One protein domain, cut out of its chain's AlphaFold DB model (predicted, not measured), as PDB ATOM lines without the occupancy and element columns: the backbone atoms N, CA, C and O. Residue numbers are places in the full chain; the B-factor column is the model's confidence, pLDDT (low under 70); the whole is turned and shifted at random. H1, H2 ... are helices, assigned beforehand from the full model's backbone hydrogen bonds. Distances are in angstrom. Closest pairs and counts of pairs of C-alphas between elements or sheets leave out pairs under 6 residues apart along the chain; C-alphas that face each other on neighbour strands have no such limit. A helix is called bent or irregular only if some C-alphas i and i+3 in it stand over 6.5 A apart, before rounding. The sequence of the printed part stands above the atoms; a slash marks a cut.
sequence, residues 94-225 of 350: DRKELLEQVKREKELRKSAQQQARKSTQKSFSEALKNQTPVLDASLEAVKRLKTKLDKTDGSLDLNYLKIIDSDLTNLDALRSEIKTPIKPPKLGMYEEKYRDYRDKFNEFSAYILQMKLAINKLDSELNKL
ATOM      1  N   ASP A  94      14.252  50.463 -16.695       82.75
ATOM      2  CA  ASP A  94      13.422  49.369 -16.161       82.75
ATOM      3  C   ASP A  94      13.547  48.091 -17.008       82.75
ATOM      4  O   ASP A  94      13.712  46.973 -16.506       82.75
ATOM      5  N   ARG A  95      13.526  48.234 -18.343       85.25
ATOM      6  CA  ARG A  95      13.707  47.090 -19.242       85.25
ATOM      7  C   ARG A  95      15.119  46.514 -19.169       85.25
ATOM      8  O   ARG A  95      15.267  45.301 -19.328       85.25
ATOM      9  N   LYS A  96      16.155  47.340 -19.017       85.94
ATOM     10  CA  LYS A  96      17.535  46.835 -18.906       85.94
ATOM     11  C   LYS A  96      17.681  45.982 -17.655       85.94
ATOM     12  O   LYS A  96      18.228  44.886 -17.754       85.94
ATOM     13  N   GLU A  97      17.131  46.437 -16.536       79.38
ATOM     14  CA  GLU A  97      17.138  45.689 -15.281       79.38
ATOM     15  C   GLU A  97      16.424  44.336 -15.426       79.38
ATOM     16  O   GLU A  97      17.015  43.285 -15.159       79.38
ATOM     17  N   LEU A  98      15.205  44.336 -15.977       82.38
ATOM     18  CA  LEU A  98      14.452  43.107 -16.246       82.38
ATOM     19  C   LEU A  98      15.205  42.154 -17.190       82.38
ATOM     20  O   LEU A  98      15.200  40.934 -17.006       82.38
ATOM     21  N   LEU A  99      15.851  42.680 -18.234       84.62
ATOM     22  CA  LEU A  99      16.620  41.861 -19.172       84.62
ATOM     23  C   LEU A  99      17.854  41.239 -18.518       84.62
ATOM     24  O   LEU A  99      18.163  40.086 -18.829       84.62
ATOM     25  N   GLU A 100      18.538  41.952 -17.622       83.50
ATOM     26  CA  GLU A 100      19.643  41.378 -16.853       83.50
ATOM     27  C   GLU A 100      19.144  40.296 -15.884       83.50
ATOM     28  O   GLU A 100      19.757  39.231 -15.825       83.50
ATOM     29  N   GLN A 101      17.985  40.465 -15.235       77.75
ATOM     30  CA  GLN A 101      17.354  39.394 -14.444       77.75
ATOM     31  C   GLN A 101      17.083  38.136 -15.294       77.75
ATOM     32  O   GLN A 101      17.543  37.039 -14.967       77.75
ATOM     33  N   VAL A 102      16.425  38.291 -16.449       83.06
ATOM     34  CA  VAL A 102      16.126  37.177 -17.372       83.06
ATOM     35  C   VAL A 102      17.404  36.517 -17.902       83.06
ATOM     36  O   VAL A 102      17.466  35.297 -18.097       83.06
ATOM     37  N   LYS A 103      18.448  37.306 -18.163       86.69
ATOM     38  CA  LYS A 103      19.753  36.808 -18.608       86.69
ATOM     39  C   LYS A 103      20.444  36.006 -17.509       86.69
ATOM     40  O   LYS A 103      20.893  34.899 -17.811       86.69
ATOM     41  N   ARG A 104      20.444  36.486 -16.260       80.75
ATOM     42  CA  ARG A 104      20.947  35.745 -15.091       80.75
ATOM     43  C   ARG A 104      20.230  34.406 -14.940       80.75
ATOM     44  O   ARG A 104      20.888  33.368 -14.885       80.75
ATOM     45  N   GLU A 105      18.899  34.381 -15.004       78.44
ATOM     46  CA  GLU A 105      18.141  33.121 -14.977       78.44
ATOM     47  C   GLU A 105      18.548  32.161 -16.101       78.44
ATOM     48  O   GLU A 105      18.715  30.954 -15.897       78.44
ATOM     49  N   LYS A 106      18.707  32.677 -17.322       84.88
ATOM     50  CA  LYS A 106      19.113  31.869 -18.474       84.88
ATOM     51  C   LYS A 106      20.521  31.304 -18.297       84.88
ATOM     52  O   LYS A 106      20.770  30.158 -18.684       84.88
ATOM     53  N   GLU A 107      21.438  32.083 -17.738       87.06
ATOM     54  CA  GLU A 107      22.800  31.660 -17.419       87.06
ATOM     55  C   GLU A 107      22.812  30.581 -16.334       87.06
ATOM     56  O   GLU A 107      23.473  29.560 -16.530       87.06
ATOM     57  N   LEU A 108      22.000  30.727 -15.283       81.81
ATOM     58  CA  LEU A 108      21.795  29.710 -14.246       81.81
ATOM     59  C   LEU A 108      21.251  28.397 -14.824       81.81
ATOM     60  O   LEU A 108      21.771  27.315 -14.554       81.81
ATOM     61  N   ARG A 109      20.247  28.459 -15.706       81.19
ATOM     62  CA  ARG A 109      19.725  27.255 -16.384       81.19
ATOM     63  C   ARG A 109      20.786  26.605 -17.277       81.19
ATOM     64  O   ARG A 109      20.903  25.379 -17.335       81.19
ATOM     65  N   LYS A 110      21.584  27.415 -17.979       85.81
ATOM     66  CA  LYS A 110      22.672  26.934 -18.842       85.81
ATOM     67  C   LYS A 110      23.802  26.304 -18.024       85.81
ATOM     68  O   LYS A 110      24.354  25.296 -18.468       85.81
ATOM     69  N   SER A 111      24.148  26.868 -16.868       84.12
ATOM     70  CA  SER A 111      25.179  26.329 -15.978       84.12
ATOM     71  C   SER A 111      24.725  25.009 -15.353       84.12
ATOM     72  O   SER A 111      25.473  24.036 -15.433       84.12
ATOM     73  N   ALA A 112      23.477  24.917 -14.880       81.75
ATOM     74  CA  ALA A 112      22.878  23.675 -14.387       81.75
ATOM     75  C   ALA A 112      22.930  22.560 -15.446       81.75
ATOM     76  O   ALA A 112      23.363  21.441 -15.174       81.75
ATOM     77  N   GLN A 113      22.603  22.883 -16.702       82.94
ATOM     78  CA  GLN A 113      22.720  21.923 -17.798       82.94
ATOM     79  C   GLN A 113      24.174  21.488 -18.057       82.94
ATOM     80  O   GLN A 113      24.440  20.320 -18.343       82.94
ATOM     81  N   GLN A 114      25.140  22.409 -17.987       85.69
ATOM     82  CA  GLN A 114      26.558  22.061 -18.131       85.69
ATOM     83  C   GLN A 114      27.054  21.180 -16.983       85.69
ATOM     84  O   GLN A 114      27.835  20.262 -17.231       85.69
ATOM     85  N   GLN A 115      26.607  21.438 -15.755       85.25
ATOM     86  CA  GLN A 115      26.932  20.619 -14.591       85.25
ATOM     87  C   GLN A 115      26.378  19.201 -14.742       85.25
ATOM     88  O   GLN A 115      27.143  18.255 -14.575       85.25
ATOM     89  N   ALA A 116      25.116  19.047 -15.161       82.00
ATOM     90  CA  ALA A 116      24.521  17.737 -15.433       82.00
ATOM     91  C   ALA A 116      25.348  16.945 -16.459       82.00
ATOM     92  O   ALA A 116      25.778  15.828 -16.189       82.00
ATOM     93  N   ARG A 117      25.699  17.575 -17.588       82.19
ATOM     94  CA  ARG A 117      26.555  16.969 -18.626       82.19
ATOM     95  C   ARG A 117      27.919  16.529 -18.096       82.19
ATOM     96  O   ARG A 117      28.361  15.418 -18.382       82.19
ATOM     97  N   LYS A 118      28.602  17.406 -17.349       84.94
ATOM     98  CA  LYS A 118      29.908  17.103 -16.748       84.94
ATOM     99  C   LYS A 118      29.792  15.956 -15.748       84.94
ATOM    100  O   LYS A 118      30.663  15.094 -15.733       84.94
ATOM    101  N   SER A 119      28.716  15.927 -14.963       84.56
ATOM    102  CA  SER A 119      28.430  14.853 -14.015       84.56
ATOM    103  C   SER A 119      28.253  13.509 -14.720       84.56
ATOM    104  O   SER A 119      28.924  12.557 -14.343       84.56
ATOM    105  N   THR A 120      27.442  13.436 -15.783       83.75
ATOM    106  CA  THR A 120      27.256  12.208 -16.580       83.75
ATOM    107  C   THR A 120      28.558  11.734 -17.228       83.75
ATOM    108  O   THR A 120      28.867  10.547 -17.219       83.75
ATOM    109  N   GLN A 121      29.367  12.648 -17.776       85.62
ATOM    110  CA  GLN A 121      30.659  12.274 -18.359       85.62
ATOM    111  C   GLN A 121      31.641  11.774 -17.293       85.62
ATOM    112  O   GLN A 121      32.358  10.799 -17.522       85.62
ATOM    113  N   LYS A 122      31.661  12.427 -16.125       88.31
ATOM    114  CA  LYS A 122      32.496  12.041 -14.990       88.31
ATOM    115  C   LYS A 122      32.098  10.660 -14.472       88.31
ATOM    116  O   LYS A 122      32.962   9.787 -14.445       88.31
ATOM    117  N   SER A 123      30.819  10.437 -14.160       87.25
ATOM    118  CA  SER A 123      30.322   9.148 -13.665       87.25
ATOM    119  C   SER A 123      30.590   8.018 -14.656       87.25
ATOM    120  O   SER A 123      31.053   6.957 -14.252       87.25
ATOM    121  N   PHE A 124      30.408   8.263 -15.956       90.06
ATOM    122  CA  PHE A 124      30.758   7.312 -17.009       90.06
ATOM    123  C   PHE A 124      32.256   6.965 -17.011       90.06
ATOM    124  O   PHE A 124      32.629   5.792 -17.032       90.06
ATOM    125  N   SER A 125      33.124   7.980 -16.970       90.31
ATOM    126  CA  SER A 125      34.577   7.778 -16.992       90.31
ATOM    127  C   SER A 125      35.099   7.075 -15.733       90.31
ATOM    128  O   SER A 125      35.967   6.208 -15.830       90.31
ATOM    129  N   GLU A 126      34.548   7.410 -14.564       91.88
ATOM    130  CA  GLU A 126      34.871   6.779 -13.284       91.88
ATOM    131  C   GLU A 126      34.354   5.343 -13.236       91.88
ATOM    132  O   GLU A 126      35.089   4.458 -12.804       91.88
ATOM    133  N   ALA A 127      33.143   5.088 -13.743       91.69
ATOM    134  CA  ALA A 127      32.602   3.741 -13.870       91.69
ATOM    135  C   ALA A 127      33.510   2.873 -14.743       91.69
ATOM    136  O   ALA A 127      33.952   1.827 -14.283       91.69
ATOM    137  N   LEU A 128      33.889   3.330 -15.941       92.81
ATOM    138  CA  LEU A 128      34.832   2.587 -16.781       92.81
ATOM    139  C   LEU A 128      36.160   2.342 -16.062       92.81
ATOM    140  O   LEU A 128      36.635   1.210 -16.018       92.81
ATOM    141  N   LYS A 129      36.754   3.374 -15.457       93.19
ATOM    142  CA  LYS A 129      38.042   3.249 -14.766       93.19
ATOM    143  C   LYS A 129      37.992   2.236 -13.617       93.19
ATOM    144  O   LYS A 129      38.907   1.430 -13.489       93.19
ATOM    145  N   ASN A 130      36.952   2.291 -12.792       93.62
ATOM    146  CA  ASN A 130      36.863   1.501 -11.566       93.62
ATOM    147  C   ASN A 130      36.318   0.091 -11.822       93.62
ATOM    148  O   ASN A 130      36.724  -0.850 -11.150       93.62
ATOM    149  N   GLN A 131      35.413  -0.070 -12.790       95.12
ATOM    150  CA  GLN A 131      34.770  -1.353 -13.073       95.12
ATOM    151  C   GLN A 131      35.586  -2.228 -14.024       95.12
ATOM    152  O   GLN A 131      35.456  -3.443 -13.941       95.12
ATOM    153  N   THR A 132      36.424  -1.662 -14.906       94.75
ATOM    154  CA  THR A 132      37.211  -2.468 -15.867       94.75
ATOM    155  C   THR A 132      38.113  -3.496 -15.169       94.75
ATOM    156  O   THR A 132      38.008  -4.670 -15.510       94.75
ATOM    157  N   PRO A 133      38.913  -3.144 -14.139       96.44
ATOM    158  CA  PRO A 133      39.752  -4.130 -13.452       96.44
ATOM    159  C   PRO A 133      38.938  -5.230 -12.758       96.44
ATOM    160  O   PRO A 133      39.332  -6.394 -12.749       96.44
ATOM    161  N   VAL A 134      37.781  -4.866 -12.192       96.12
ATOM    162  CA  VAL A 134      36.863  -5.815 -11.546       96.12
ATOM    163  C   VAL A 134      36.255  -6.757 -12.582       96.12
ATOM    164  O   VAL A 134      36.161  -7.958 -12.331       96.12
ATOM    165  N   LEU A 135      35.877  -6.235 -13.750       96.62
ATOM    166  CA  LEU A 135      35.347  -7.016 -14.862       96.62
ATOM    167  C   LEU A 135      36.385  -8.001 -15.397       96.62
ATOM    168  O   LEU A 135      36.076  -9.182 -15.514       96.62
ATOM    169  N   ASP A 136      37.606  -7.536 -15.666       96.69
ATOM    170  CA  ASP A 136      38.697  -8.381 -16.159       96.69
ATOM    171  C   ASP A 136      38.980  -9.526 -15.169       96.69
ATOM    172  O   ASP A 136      39.005 -10.699 -15.548       96.69
ATOM    173  N   ALA A 137      39.092  -9.214 -13.872       97.12
ATOM    174  CA  ALA A 137      39.302 -10.223 -12.835       97.12
ATOM    175  C   ALA A 137      38.130 -11.216 -12.725       97.12
ATOM    176  O   ALA A 137      38.355 -12.418 -12.571       97.12
ATOM    177  N   SER A 138      36.889 -10.730 -12.826       96.88
ATOM    178  CA  SER A 138      35.676 -11.557 -12.741       96.88
ATOM    179  C   SER A 138      35.508 -12.463 -13.961       96.88
ATOM    180  O   SER A 138      35.109 -13.620 -13.821       96.88
ATOM    181  N   LEU A 139      35.860 -11.971 -15.151       97.38
ATOM    182  CA  LEU A 139      35.853 -12.746 -16.389       97.38
ATOM    183  C   LEU A 139      36.879 -13.885 -16.324       97.38
ATOM    184  O   LEU A 139      36.553 -15.037 -16.609       97.38
ATOM    185  N   GLU A 140      38.096 -13.602 -15.864       97.62
ATOM    186  CA  GLU A 140      39.108 -14.642 -15.657       97.62
ATOM    187  C   GLU A 140      38.729 -15.613 -14.530       97.62
ATOM    188  O   GLU A 140      39.033 -16.808 -14.585       97.62
ATOM    189  N   ALA A 141      38.045 -15.138 -13.488       97.19
ATOM    190  CA  ALA A 141      37.526 -16.000 -12.431       97.19
ATOM    191  C   ALA A 141      36.452 -16.966 -12.957       97.19
ATOM    192  O   ALA A 141      36.561 -18.164 -12.700       97.19
ATOM    193  N   VAL A 142      35.476 -16.498 -13.748       97.19
ATOM    194  CA  VAL A 142      34.423 -17.377 -14.293       97.19
ATOM    195  C   VAL A 142      34.977 -18.373 -15.313       97.19
ATOM    196  O   VAL A 142      34.572 -19.532 -15.313       97.19
ATOM    197  N   LYS A 143      35.964 -17.977 -16.128       96.69
ATOM    198  CA  LYS A 143      36.662 -18.893 -17.049       96.69
ATOM    199  C   LYS A 143      37.387 -20.007 -16.296       96.69
ATOM    200  O   LYS A 143      37.303 -21.179 -16.676       96.69
ATOM    201  N   ARG A 144      38.057 -19.665 -15.189       95.38
ATOM    202  CA  ARG A 144      38.692 -20.649 -14.299       95.38
ATOM    203  C   ARG A 144      37.665 -21.547 -13.620       95.38
ATOM    204  O   ARG A 144      37.898 -22.749 -13.537       95.38
ATOM    205  N   LEU A 145      36.537 -20.990 -13.179       94.25
ATOM    206  CA  LEU A 145      35.439 -21.750 -12.580       94.25
ATOM    207  C   LEU A 145      34.873 -22.775 -13.570       94.25
ATOM    208  O   LEU A 145      34.751 -23.950 -13.236       94.25
ATOM    209  N   LYS A 146      34.617 -22.348 -14.811       93.94
ATOM    210  CA  LYS A 146      34.172 -23.220 -15.901       93.94
ATOM    211  C   LYS A 146      35.183 -24.334 -16.162       93.94
ATOM    212  O   LYS A 146      34.813 -25.496 -16.182       93.94
ATOM    213  N   THR A 147      36.467 -23.993 -16.265       92.00
ATOM    214  CA  THR A 147      37.530 -24.990 -16.474       92.00
ATOM    215  C   THR A 147      37.592 -26.018 -15.337       92.00
ATOM    216  O   THR A 147      37.859 -27.187 -15.594       92.00
ATOM    217  N   LYS A 148      37.362 -25.609 -14.078       89.44
ATOM    218  CA  LYS A 148      37.279 -26.540 -12.937       89.44
ATOM    219  C   LYS A 148      36.079 -27.480 -13.063       89.44
ATOM    220  O   LYS A 148      36.230 -28.676 -12.830       89.44
ATOM    221  N   LEU A 149      34.924 -26.941 -13.459       88.62
ATOM    222  CA  LEU A 149      33.707 -27.721 -13.673       88.62
ATOM    223  C   LEU A 149      33.896 -28.747 -14.805       88.62
ATOM    224  O   LEU A 149      33.602 -29.917 -14.611       88.62
ATOM    225  N   ASP A 150      34.475 -28.334 -15.936       86.38
ATOM    226  CA  ASP A 150      34.668 -29.192 -17.114       86.38
ATOM    227  C   ASP A 150      35.716 -30.305 -16.891       86.38
ATOM    228  O   ASP A 150      35.640 -31.360 -17.512       86.38
ATOM    229  N   LYS A 151      36.717 -30.085 -16.023       82.00
ATOM    230  CA  LYS A 151      37.817 -31.041 -15.768       82.00
ATOM    231  C   LYS A 151      37.527 -32.085 -14.696       82.00
ATOM    232  O   LYS A 151      38.385 -32.929 -14.440       82.00
ATOM    233  N   THR A 152      36.391 -32.006 -14.012       70.75
ATOM    234  CA  THR A 152      36.103 -32.946 -12.929       70.75
ATOM    235  C   THR A 152      35.462 -34.217 -13.502       70.75
ATOM    236  O   THR A 152      34.252 -34.379 -13.602       70.75
ATOM    237  N   ASP A 153      36.351 -35.103 -13.957       56.50
ATOM    238  CA  ASP A 153      36.063 -36.377 -14.617       56.50
ATOM    239  C   ASP A 153      35.605 -37.410 -13.567       56.50
ATOM    240  O   ASP A 153      36.405 -38.065 -12.898       56.50
ATOM    241  N   GLY A 154      34.294 -37.486 -13.324       59.53
ATOM    242  CA  GLY A 154      33.668 -38.535 -12.503       59.53
ATOM    243  C   GLY A 154      33.801 -38.414 -10.974       59.53
ATOM    244  O   GLY A 154      33.179 -39.202 -10.266       59.53
ATOM    245  N   SER A 155      34.537 -37.432 -10.436       62.78
ATOM    246  CA  SER A 155      34.650 -37.181  -8.981       62.78
ATOM    247  C   SER A 155      33.778 -36.019  -8.476       62.78
ATOM    248  O   SER A 155      34.059 -35.440  -7.424       62.78
ATOM    249  N   LEU A 156      32.767 -35.622  -9.249       73.12
ATOM    250  CA  LEU A 156      31.888 -34.494  -8.940       73.12
ATOM    251  C   LEU A 156      30.824 -34.943  -7.932       73.12
ATOM    252  O   LEU A 156      29.905 -35.684  -8.275       73.12
ATOM    253  N   ASP A 157      30.963 -34.511  -6.679       82.81
ATOM    254  CA  ASP A 157      29.952 -34.715  -5.646       82.81
ATOM    255  C   ASP A 157      29.111 -33.448  -5.412       82.81
ATOM    256  O   ASP A 157      29.422 -32.344  -5.876       82.81
ATOM    257  N   LEU A 158      28.011 -33.607  -4.673       84.31
ATOM    258  CA  LEU A 158      27.078 -32.515  -4.392       84.31
ATOM    259  C   LEU A 158      27.730 -31.380  -3.577       84.31
ATOM    260  O   LEU A 158      27.316 -30.228  -3.685       84.31
ATOM    261  N   ASN A 159      28.745 -31.674  -2.758       86.94
ATOM    262  CA  ASN A 159      29.426 -30.661  -1.951       86.94
ATOM    263  C   ASN A 159      30.334 -29.786  -2.816       86.94
ATOM    264  O   ASN A 159      30.311 -28.562  -2.692       86.94
ATOM    265  N   TYR A 160      31.086 -30.397  -3.727       87.75
ATOM    266  CA  TYR A 160      31.916 -29.696  -4.693       87.75
ATOM    267  C   TYR A 160      31.068 -28.814  -5.613       87.75
ATOM    268  O   TYR A 160      31.395 -27.642  -5.817       87.75
ATOM    269  N   LEU A 161      29.926 -29.329  -6.086       89.69
ATOM    270  CA  LEU A 161      28.991 -28.552  -6.900       89.69
ATOM    271  C   LEU A 161      28.441 -27.332  -6.143       89.69
ATOM    272  O   LEU A 161      28.400 -26.239  -6.706       89.69
ATOM    273  N   LYS A 162      28.097 -27.479  -4.855       89.81
ATOM    274  CA  LYS A 162      27.654 -26.360  -4.001       89.81
ATOM    275  C   LYS A 162      28.718 -25.275  -3.831       89.81
ATOM    276  O   LYS A 162      28.374 -24.096  -3.788       89.81
ATOM    277  N   ILE A 163      29.998 -25.645  -3.746       91.25
ATOM    278  CA  ILE A 163      31.102 -24.673  -3.671       91.25
ATOM    279  C   ILE A 163      31.189 -23.876  -4.979       91.25
ATOM    280  O   ILE A 163      31.218 -22.648  -4.944       91.25
ATOM    281  N   ILE A 164      31.157 -24.560  -6.128       92.81
ATOM    282  CA  ILE A 164      31.168 -23.905  -7.447       92.81
ATOM    283  C   ILE A 164      29.949 -22.987  -7.611       92.81
ATOM    284  O   ILE A 164      30.087 -21.855  -8.069       92.81
ATOM    285  N   ASP A 165      28.761 -23.446  -7.224       93.00
ATOM    286  CA  ASP A 165      27.528 -22.659  -7.286       93.00
ATOM    287  C   ASP A 165      27.585 -21.411  -6.389       93.00
ATOM    288  O   ASP A 165      27.157 -20.324  -6.793       93.00
ATOM    289  N   SER A 166      28.177 -21.521  -5.198       93.12
ATOM    290  CA  SER A 166      28.430 -20.382  -4.311       93.12
ATOM    291  C   SER A 166      29.375 -19.357  -4.952       93.12
ATOM    292  O   SER A 166      29.059 -18.166  -5.003       93.12
ATOM    293  N   ASP A 167      30.501 -19.803  -5.513       94.75
ATOM    294  CA  ASP A 167      31.451 -18.927  -6.208       94.75
ATOM    295  C   ASP A 167      30.813 -18.252  -7.434       94.75
ATOM    296  O   ASP A 167      30.982 -17.049  -7.653       94.75
ATOM    297  N   LEU A 168      30.018 -18.996  -8.208       95.94
ATOM    298  CA  LEU A 168      29.281 -18.456  -9.349       95.94
ATOM    299  C   LEU A 168      28.232 -17.426  -8.912       95.94
ATOM    300  O   LEU A 168      28.049 -16.408  -9.580       95.94
ATOM    301  N   THR A 169      27.560 -17.672  -7.786       93.94
ATOM    302  CA  THR A 169      26.592 -16.741  -7.193       93.94
ATOM    303  C   THR A 169      27.273 -15.423  -6.812       93.94
ATOM    304  O   THR A 169      26.736 -14.354  -7.106       93.94
ATOM    305  N   ASN A 170      28.483 -15.476  -6.247       93.56
ATOM    306  CA  ASN A 170      29.278 -14.283  -5.940       93.56
ATOM    307  C   ASN A 170      29.686 -13.513  -7.208       93.56
ATOM    308  O   ASN A 170      29.593 -12.285  -7.248       93.56
ATOM    309  N   LEU A 171      30.079 -14.219  -8.273       95.81
ATOM    310  CA  LEU A 171      30.409 -13.596  -9.559       95.81
ATOM    311  C   LEU A 171      29.186 -12.950 -10.226       95.81
ATOM    312  O   LEU A 171      29.294 -11.851 -10.770       95.81
ATOM    313  N   ASP A 172      28.007 -13.573 -10.166       94.38
ATOM    314  CA  ASP A 172      26.782 -12.970 -10.709       94.38
ATOM    315  C   ASP A 172      26.302 -11.778  -9.865       94.38
ATOM    316  O   ASP A 172      25.782 -10.798 -10.407       94.38
ATOM    317  N   ALA A 173      26.538 -11.802  -8.548       91.38
ATOM    318  CA  ALA A 173      26.316 -10.637  -7.698       91.38
ATOM    319  C   ALA A 173      27.175  -9.454  -8.172       91.38
ATOM    320  O   ALA A 173      26.614  -8.392  -8.458       91.38
ATOM    321  N   LEU A 174      28.483  -9.667  -8.380       92.12
ATOM    322  CA  LEU A 174      29.394  -8.659  -8.938       92.12
ATOM    323  C   LEU A 174      28.932  -8.178 -10.315       92.12
ATOM    324  O   LEU A 174      28.791  -6.976 -10.519       92.12
ATOM    325  N   ARG A 175      28.599  -9.090 -11.240       93.69
ATOM    326  CA  ARG A 175      28.052  -8.760 -12.573       93.69
ATOM    327  C   ARG A 175      26.885  -7.779 -12.491       93.69
ATOM    328  O   ARG A 175      26.749  -6.882 -13.319       93.69
ATOM    329  N   SER A 176      26.017  -7.970 -11.503       88.38
ATOM    330  CA  SER A 176      24.839  -7.135 -11.314       88.38
ATOM    331  C   SER A 176      25.153  -5.731 -10.772       88.38
ATOM    332  O   SER A 176      24.306  -4.845 -10.920       88.38
ATOM    333  N   GLU A 177      26.333  -5.543 -10.173       88.25
ATOM    334  CA  GLU A 177      26.864  -4.281  -9.642       88.25
ATOM    335  C   GLU A 177      27.678  -3.516 -10.707       88.25
ATOM    336  O   GLU A 177      27.493  -2.311 -10.871       88.25
ATOM    337  N   ILE A 178      28.514  -4.204 -11.496       89.44
ATOM    338  CA  ILE A 178      29.376  -3.610 -12.540       89.44
ATOM    339  C   ILE A 178      28.690  -3.514 -13.915       89.44
ATOM    340  O   ILE A 178      29.252  -3.897 -14.931       89.44
ATOM    341  N   LYS A 179      27.432  -3.071 -13.974       82.50
ATOM    342  CA  LYS A 179      26.701  -2.974 -15.252       82.50
ATOM    343  C   LYS A 179      27.325  -1.948 -16.202       82.50
ATOM    344  O   LYS A 179      27.915  -0.964 -15.768       82.50
ATOM    345  N   THR A 180      27.064  -2.114 -17.503       84.56
ATOM    346  CA  THR A 180      27.460  -1.143 -18.532       84.56
ATOM    347  C   THR A 180      26.967   0.265 -18.185       84.56
ATOM    348  O   THR A 180      25.748   0.460 -18.086       84.56
ATOM    349  N   PRO A 181      27.868   1.249 -18.022       83.94
ATOM    350  CA  PRO A 181      27.474   2.602 -17.661       83.94
ATOM    351  C   PRO A 181      26.703   3.273 -18.802       83.94
ATOM    352  O   PRO A 181      26.897   2.951 -19.980       83.94
ATOM    353  N   ILE A 182      25.836   4.225 -18.446       79.38
ATOM    354  CA  ILE A 182      25.033   4.987 -19.407       79.38
ATOM    355  C   ILE A 182      25.959   5.762 -20.340       79.38
ATOM    356  O   ILE A 182      26.810   6.540 -19.904       79.38
ATOM    357  N   LYS A 183      25.782   5.544 -21.641       81.88
ATOM    358  CA  LYS A 183      26.606   6.154 -22.679       81.88
ATOM    359  C   LYS A 183      26.342   7.668 -22.745       81.88
ATOM    360  O   LYS A 183      25.205   8.077 -22.963       81.88
ATOM    361  N   PRO A 184      27.368   8.531 -22.618       80.00
ATOM    362  CA  PRO A 184      27.209   9.951 -22.885       80.00
ATOM    363  C   PRO A 184      27.054  10.208 -24.398       80.00
ATOM    364  O   PRO A 184      27.583   9.446 -25.213       80.00
ATOM    365  N   PRO A 185      26.447  11.341 -24.814       73.50
ATOM    366  CA  PRO A 185      26.191  11.635 -26.231       73.50
ATOM    367  C   PRO A 185      27.446  11.701 -27.111       73.50
ATOM    368  O   PRO A 185      27.368  11.585 -28.333       73.50
ATOM    369  N   LYS A 186      28.611  11.958 -26.504       79.12
ATOM    370  CA  LYS A 186      29.920  11.937 -27.159       79.12
ATOM    371  C   LYS A 186      30.910  11.203 -26.266       79.12
ATOM    372  O   LYS A 186      31.272  11.712 -25.210       79.12
ATOM    373  N   LEU A 187      31.363  10.041 -26.722       78.88
ATOM    374  CA  LEU A 187      32.347   9.220 -26.017       78.88
ATOM    375  C   LEU A 187      33.780   9.740 -26.198       78.88
ATOM    376  O   LEU A 187      34.583   9.683 -25.267       78.88
ATOM    377  N   GLY A 188      34.099  10.298 -27.370       83.81
ATOM    378  CA  GLY A 188      35.435  10.824 -27.661       83.81
ATOM    379  C   GLY A 188      36.506   9.746 -27.476       83.81
ATOM    380  O   GLY A 188      36.383   8.653 -28.016       83.81
ATOM    381  N   MET A 189      37.524  10.035 -26.661       84.00
ATOM    382  CA  MET A 189      38.627   9.107 -26.362       84.00
ATOM    383  C   MET A 189      38.207   7.808 -25.649       84.00
ATOM    384  O   MET A 189      39.012   6.890 -25.530       84.00
ATOM    385  N   TYR A 190      36.976   7.731 -25.133       88.06
ATOM    386  CA  TYR A 190      36.478   6.553 -24.422       88.06
ATOM    387  C   TYR A 190      35.739   5.555 -25.321       88.06
ATOM    388  O   TYR A 190      35.309   4.528 -24.810       88.06
ATOM    389  N   GLU A 191      35.577   5.821 -26.623       89.44
ATOM    390  CA  GLU A 191      34.820   4.936 -27.529       89.44
ATOM    391  C   GLU A 191      35.387   3.508 -27.540       89.44
ATOM    392  O   GLU A 191      34.655   2.548 -27.311       89.44
ATOM    393  N   GLU A 192      36.700   3.369 -27.734       91.00
ATOM    394  CA  GLU A 192      37.367   2.067 -27.792       91.00
ATOM    395  C   GLU A 192      37.327   1.344 -26.441       91.00
ATOM    396  O   GLU A 192      36.915   0.190 -26.369       91.00
ATOM    397  N   LYS A 193      37.648   2.055 -25.350       92.12
ATOM    398  CA  LYS A 193      37.594   1.506 -23.983       92.12
ATOM    399  C   LYS A 193      36.191   1.037 -23.604       92.12
ATOM    400  O   LYS A 193      36.036   0.003 -22.969       92.12
ATOM    401  N   TYR A 194      35.166   1.795 -23.989       93.12
ATOM    402  CA  TYR A 194      33.777   1.426 -23.742       93.12
ATOM    403  C   TYR A 194      33.361   0.200 -24.549       93.12
ATOM    404  O   TYR A 194      32.654  -0.661 -24.028       93.12
ATOM    405  N   ARG A 195      33.798   0.107 -25.809       92.12
ATOM    406  CA  ARG A 195      33.536  -1.058 -26.652       92.12
ATOM    407  C   ARG A 195      34.169  -2.321 -26.065       92.12
ATOM    408  O   ARG A 195      33.446  -3.295 -25.895       92.12
ATOM    409  N   ASP A 196      35.451  -2.271 -25.701       94.12
ATOM    410  CA  ASP A 196      36.152  -3.388 -25.045       94.12
ATOM    411  C   ASP A 196      35.435  -3.812 -23.757       94.12
ATOM    412  O   ASP A 196      35.067  -4.974 -23.593       94.12
ATOM    413  N   TYR A 197      35.127  -2.843 -22.890       95.19
ATOM    414  CA  TYR A 197      34.382  -3.086 -21.657       95.19
ATOM    415  C   TYR A 197      33.039  -3.781 -21.916       95.19
ATOM    416  O   TYR A 197      32.700  -4.767 -21.264       95.19
ATOM    417  N   ARG A 198      32.255  -3.277 -22.874       94.88
ATOM    418  CA  ARG A 198      30.940  -3.829 -23.220       94.88
ATOM    419  C   ARG A 198      31.061  -5.255 -23.750       94.88
ATOM    420  O   ARG A 198      30.267  -6.111 -23.367       94.88
ATOM    421  N   ASP A 199      32.023  -5.500 -24.629       95.81
ATOM    422  CA  ASP A 199      32.211  -6.804 -25.256       95.81
ATOM    423  C   ASP A 199      32.640  -7.843 -24.193       95.81
ATOM    424  O   ASP A 199      32.013  -8.900 -24.091       95.81
ATOM    425  N   LYS A 200      33.564  -7.486 -23.287       96.38
ATOM    426  CA  LYS A 200      33.930  -8.302 -22.112       96.38
ATOM    427  C   LYS A 200      32.775  -8.518 -21.135       96.38
ATOM    428  O   LYS A 200      32.613  -9.612 -20.602       96.38
ATOM    429  N   PHE A 201      31.948  -7.502 -20.887       96.69
ATOM    430  CA  PHE A 201      30.785  -7.626 -20.002       96.69
ATOM    431  C   PHE A 201      29.742  -8.593 -20.574       96.69
ATOM    432  O   PHE A 201      29.137  -9.379 -19.835       96.69
ATOM    433  N   ASN A 202      29.542  -8.564 -21.893       96.12
ATOM    434  CA  ASN A 202      28.679  -9.511 -22.592       96.12
ATOM    435  C   ASN A 202      29.244 -10.934 -22.520       96.12
ATOM    436  O   ASN A 202      28.498 -11.862 -22.210       96.12
ATOM    437  N   GLU A 203      30.551 -11.102 -22.737       97.00
ATOM    438  CA  GLU A 203      31.241 -12.389 -22.591       97.00
ATOM    439  C   GLU A 203      31.094 -12.938 -21.164       97.00
ATOM    440  O   GLU A 203      30.654 -14.071 -20.968       97.00
ATOM    441  N   PHE A 204      31.367 -12.111 -20.151       97.38
ATOM    442  CA  PHE A 204      31.200 -12.463 -18.743       97.38
ATOM    443  C   PHE A 204      29.757 -12.881 -18.428       97.38
ATOM    444  O   PHE A 204      29.520 -13.922 -17.816       97.38
ATOM    445  N   SER A 205      28.776 -12.112 -18.909       96.50
ATOM    446  CA  SER A 205      27.351 -12.420 -18.752       96.50
ATOM    447  C   SER A 205      26.963 -13.754 -19.393       96.50
ATOM    448  O   SER A 205      26.181 -14.508 -18.811       96.50
ATOM    449  N   ALA A 206      27.513 -14.056 -20.571       96.56
ATOM    450  CA  ALA A 206      27.277 -15.313 -21.264       96.56
ATOM    451  C   ALA A 206      27.876 -16.498 -20.492       96.56
ATOM    452  O   ALA A 206      27.189 -17.504 -20.314       96.56
ATOM    453  N   TYR A 207      29.100 -16.370 -19.969       97.25
ATOM    454  CA  TYR A 207      29.708 -17.398 -19.121       97.25
ATOM    455  C   TYR A 207      28.881 -17.674 -17.867       97.25
ATOM    456  O   TYR A 207      28.605 -18.835 -17.577       97.25
ATOM    457  N   ILE A 208      28.435 -16.632 -17.161       96.81
ATOM    458  CA  ILE A 208      27.586 -16.779 -15.972       96.81
ATOM    459  C   ILE A 208      26.313 -17.565 -16.304       96.81
ATOM    460  O   ILE A 208      25.970 -18.509 -15.595       96.81
ATOM    461  N   LEU A 209      25.628 -17.212 -17.398       96.19
ATOM    462  CA  LEU A 209      24.416 -17.911 -17.823       96.19
ATOM    463  C   LEU A 209      24.696 -19.381 -18.166       96.19
ATOM    464  O   LEU A 209      23.994 -20.263 -17.677       96.19
ATOM    465  N   GLN A 210      25.728 -19.649 -18.968       96.06
ATOM    466  CA  GLN A 210      26.114 -21.013 -19.338       96.06
ATOM    467  C   GLN A 210      26.446 -21.861 -18.108       96.06
ATOM    468  O   GLN A 210      25.996 -22.999 -18.005       96.06
ATOM    469  N   MET A 211      27.208 -21.304 -17.167       95.88
ATOM    470  CA  MET A 211      27.582 -21.996 -15.941       95.88
ATOM    471  C   MET A 211      26.375 -22.284 -15.052       95.88
ATOM    472  O   MET A 211      26.262 -23.395 -14.552       95.88
ATOM    473  N   LYS A 212      25.436 -21.339 -14.906       95.19
ATOM    474  CA  LYS A 212      24.194 -21.581 -14.155       95.19
ATOM    475  C   LYS A 212      23.386 -22.727 -14.753       95.19
ATOM    476  O   LYS A 212      22.900 -23.577 -14.019       95.19
ATOM    477  N   LEU A 213      23.267 -22.773 -16.082       94.94
ATOM    478  CA  LEU A 213      22.571 -23.864 -16.768       94.94
ATOM    479  C   LEU A 213      23.266 -25.213 -16.542       94.94
ATOM    480  O   LEU A 213      22.591 -26.200 -16.258       94.94
ATOM    481  N   ALA A 214      24.599 -25.252 -16.626       93.31
ATOM    482  CA  ALA A 214      25.378 -26.463 -16.373       93.31
ATOM    483  C   ALA A 214      25.245 -26.943 -14.917       93.31
ATOM    484  O   ALA A 214      24.989 -28.121 -14.687       93.31
ATOM    485  N   ILE A 215      25.350 -26.030 -13.946       92.19
ATOM    486  CA  ILE A 215      25.193 -26.337 -12.519       92.19
ATOM    487  C   ILE A 215      23.784 -26.838 -12.221       92.19
ATOM    488  O   ILE A 215      23.652 -27.858 -11.563       92.19
ATOM    489  N   ASN A 216      22.739 -26.187 -12.737       92.25
ATOM    490  CA  ASN A 216      21.360 -26.626 -12.508       92.25
ATOM    491  C   ASN A 216      21.102 -28.029 -13.069       92.25
ATOM    492  O   ASN A 216      20.378 -28.813 -12.458       92.25
ATOM    493  N   LYS A 217      21.698 -28.351 -14.224       91.31
ATOM    494  CA  LYS A 217      21.623 -29.694 -14.799       91.31
ATOM    495  C   LYS A 217      22.323 -30.719 -13.900       91.31
ATOM    496  O   LYS A 217      21.707 -31.718 -13.547       91.31
ATOM    497  N   LEU A 218      23.564 -30.447 -13.493       90.06
ATOM    498  CA  LEU A 218      24.331 -31.332 -12.609       90.06
ATOM    499  C   LEU A 218      23.677 -31.489 -11.231       90.06
ATOM    500  O   LEU A 218      23.653 -32.592 -10.696       90.06
ATOM    501  N   ASP A 219      23.110 -30.420 -10.666       88.56
ATOM    502  CA  ASP A 219      22.392 -30.488  -9.390       88.56
ATOM    503  C   ASP A 219      21.164 -31.382  -9.541       88.56
ATOM    504  O   ASP A 219      20.987 -32.294  -8.749       88.56
ATOM    505  N   SER A 220      20.382 -31.231 -10.614       88.62
ATOM    506  CA  SER A 220      19.236 -32.110 -10.873       88.62
ATOM    507  C   SER A 220      19.613 -33.590 -11.037       88.62
ATOM    508  O   SER A 220      18.770 -34.443 -10.773       88.62
ATOM    509  N   GLU A 221      20.825 -33.898 -11.505       87.25
ATOM    510  CA  GLU A 221      21.312 -35.273 -11.693       87.25
ATOM    511  C   GLU A 221      21.905 -35.868 -10.400       87.25
ATOM    512  O   GLU A 221      21.751 -37.062 -10.140       87.25
ATOM    513  N   LEU A 222      22.573 -35.052  -9.574       85.50
ATOM    514  CA  LEU A 222      23.274 -35.489  -8.356       85.50
ATOM    515  C   LEU A 222      22.418 -35.397  -7.084       85.50
ATOM    516  O   LEU A 222      22.682 -36.093  -6.096       85.50
ATOM    517  N   ASN A 223      21.433 -34.504  -7.068       82.25
ATOM    518  CA  ASN A 223      20.621 -34.209  -5.900       82.25
ATOM    519  C   ASN A 223      19.566 -35.306  -5.690       82.25
ATOM    520  O   ASN A 223      18.842 -35.695  -6.601       82.25
ATOM    521  N   LYS A 224      19.489 -35.815  -4.458       86.31
ATOM    522  CA  LYS A 224      18.588 -36.915  -4.068       86.31
ATOM    523  C   LYS A 224      17.312 -36.431  -3.375       86.31
ATOM    524  O   LYS A 224      16.536 -37.248  -2.890       86.31
ATOM    525  N   LEU A 225      17.136 -35.116  -3.243       85.81
ATOM    526  CA  LEU A 225      15.939 -34.530  -2.652       85.81
ATOM    527  C   LEU A 225      14.741 -34.684  -3.595       85.81
ATOM    528  O   LEU A 225      14.887 -34.647  -4.813       85.81
TER     529      LEU A 225
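AT A GLANCE: This is residues 94 to 225 of the 350 residues of the protein "Putative histidine kinase-like protein" of Escherichia coli (UniProt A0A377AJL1). Three helical pieces, H1b, H2 and H3, form an up-and-down bundle, each running against the one before it, and from one end of this bundle the long helix H1 runs on as an arm, with residues 94 to 116 sticking out free. H3 runs past the H1b and H2 pair and reaches the inner end of H1a with its residues 190 to 197. The printed part has 132 residues with three named helices, H1, H2 and H3 in that order, and no named strand; the class is all helix. It is extended, with a radius of gyration of the C-alphas of 24.2 A, and the C-alphas span 89 by 33 by 17 A, the arm adding to the length.

HOW THE PARTS SIT: Start at H1, residues 94 to 150, assigned as one helix by its hydrogen bonds but bent: C-alphas 130 and 133 are 6.6 A apart. Its arms, H1a, residues 94 to 130, and H1b, residues 133 to 150, stand at a shallow tilt of 32 degrees, only just short of steep. H1b and H2, residues 158 to 177, form a helical hairpin: they touch, closest at the C-alphas of Ser 138 and Leu 171, 6.5 A, with a shallow tilt of 23 degrees, opposite ways. H2 and H3, residues 188 to 222, form a second helical hairpin at a shallow tilt of 26 degrees, opposite ways; their closest C-alphas, of Leu 158 and Leu 222, are 6.2 A apart. With residues 197 to 211 alone, H3 touches H1b, closest at the C-alphas of Leu 139 and Phe 204, 5.2 A, at a shallow tilt of 28 degrees, the same way. H1a touches H3 with residues 125 to 128 alone, closest at the C-alphas of Leu 128 and Tyr 194, 7.1 A, at a steep tilt of 49 degrees, the same way. H1a and H2 are apart. In H1a, H1b and H2 every O i to N i+4 pair is within hydrogen-bond range; in H3, 29 of 31 are.

IN THESE COORDINATES: Find C-alpha 94 at (13.422, 49.369, -16.161); from there H1a runs 53.5 A to C-alpha 130. H1b runs 25.8 A from C-alpha 133 at (39.752, -4.130, -13.452) to C-alpha 150. Go on to C-alpha 158, where H2 begins, and follow it 28.7 A to C-alpha 177. H3 runs 51.6 A from C-alpha 188 to C-alpha 222 at (23.274, -35.489, -8.356); it is irregular, with C-alphas 189 and 192 7.3 A apart.

THE WHOLE: The two C-alphas farthest apart, those of Asp 94 and Gly 154, are 90.3 A apart. The body without residues 94 to 116 spans 56 by 24 by 17 A. Look between the helices for two short links, of 7 residues from H1 to H2 and of 10 from H2 to H3. The printed part has no cut. Its mean pLDDT is 88.5, and residues 153 to 155 are under 70.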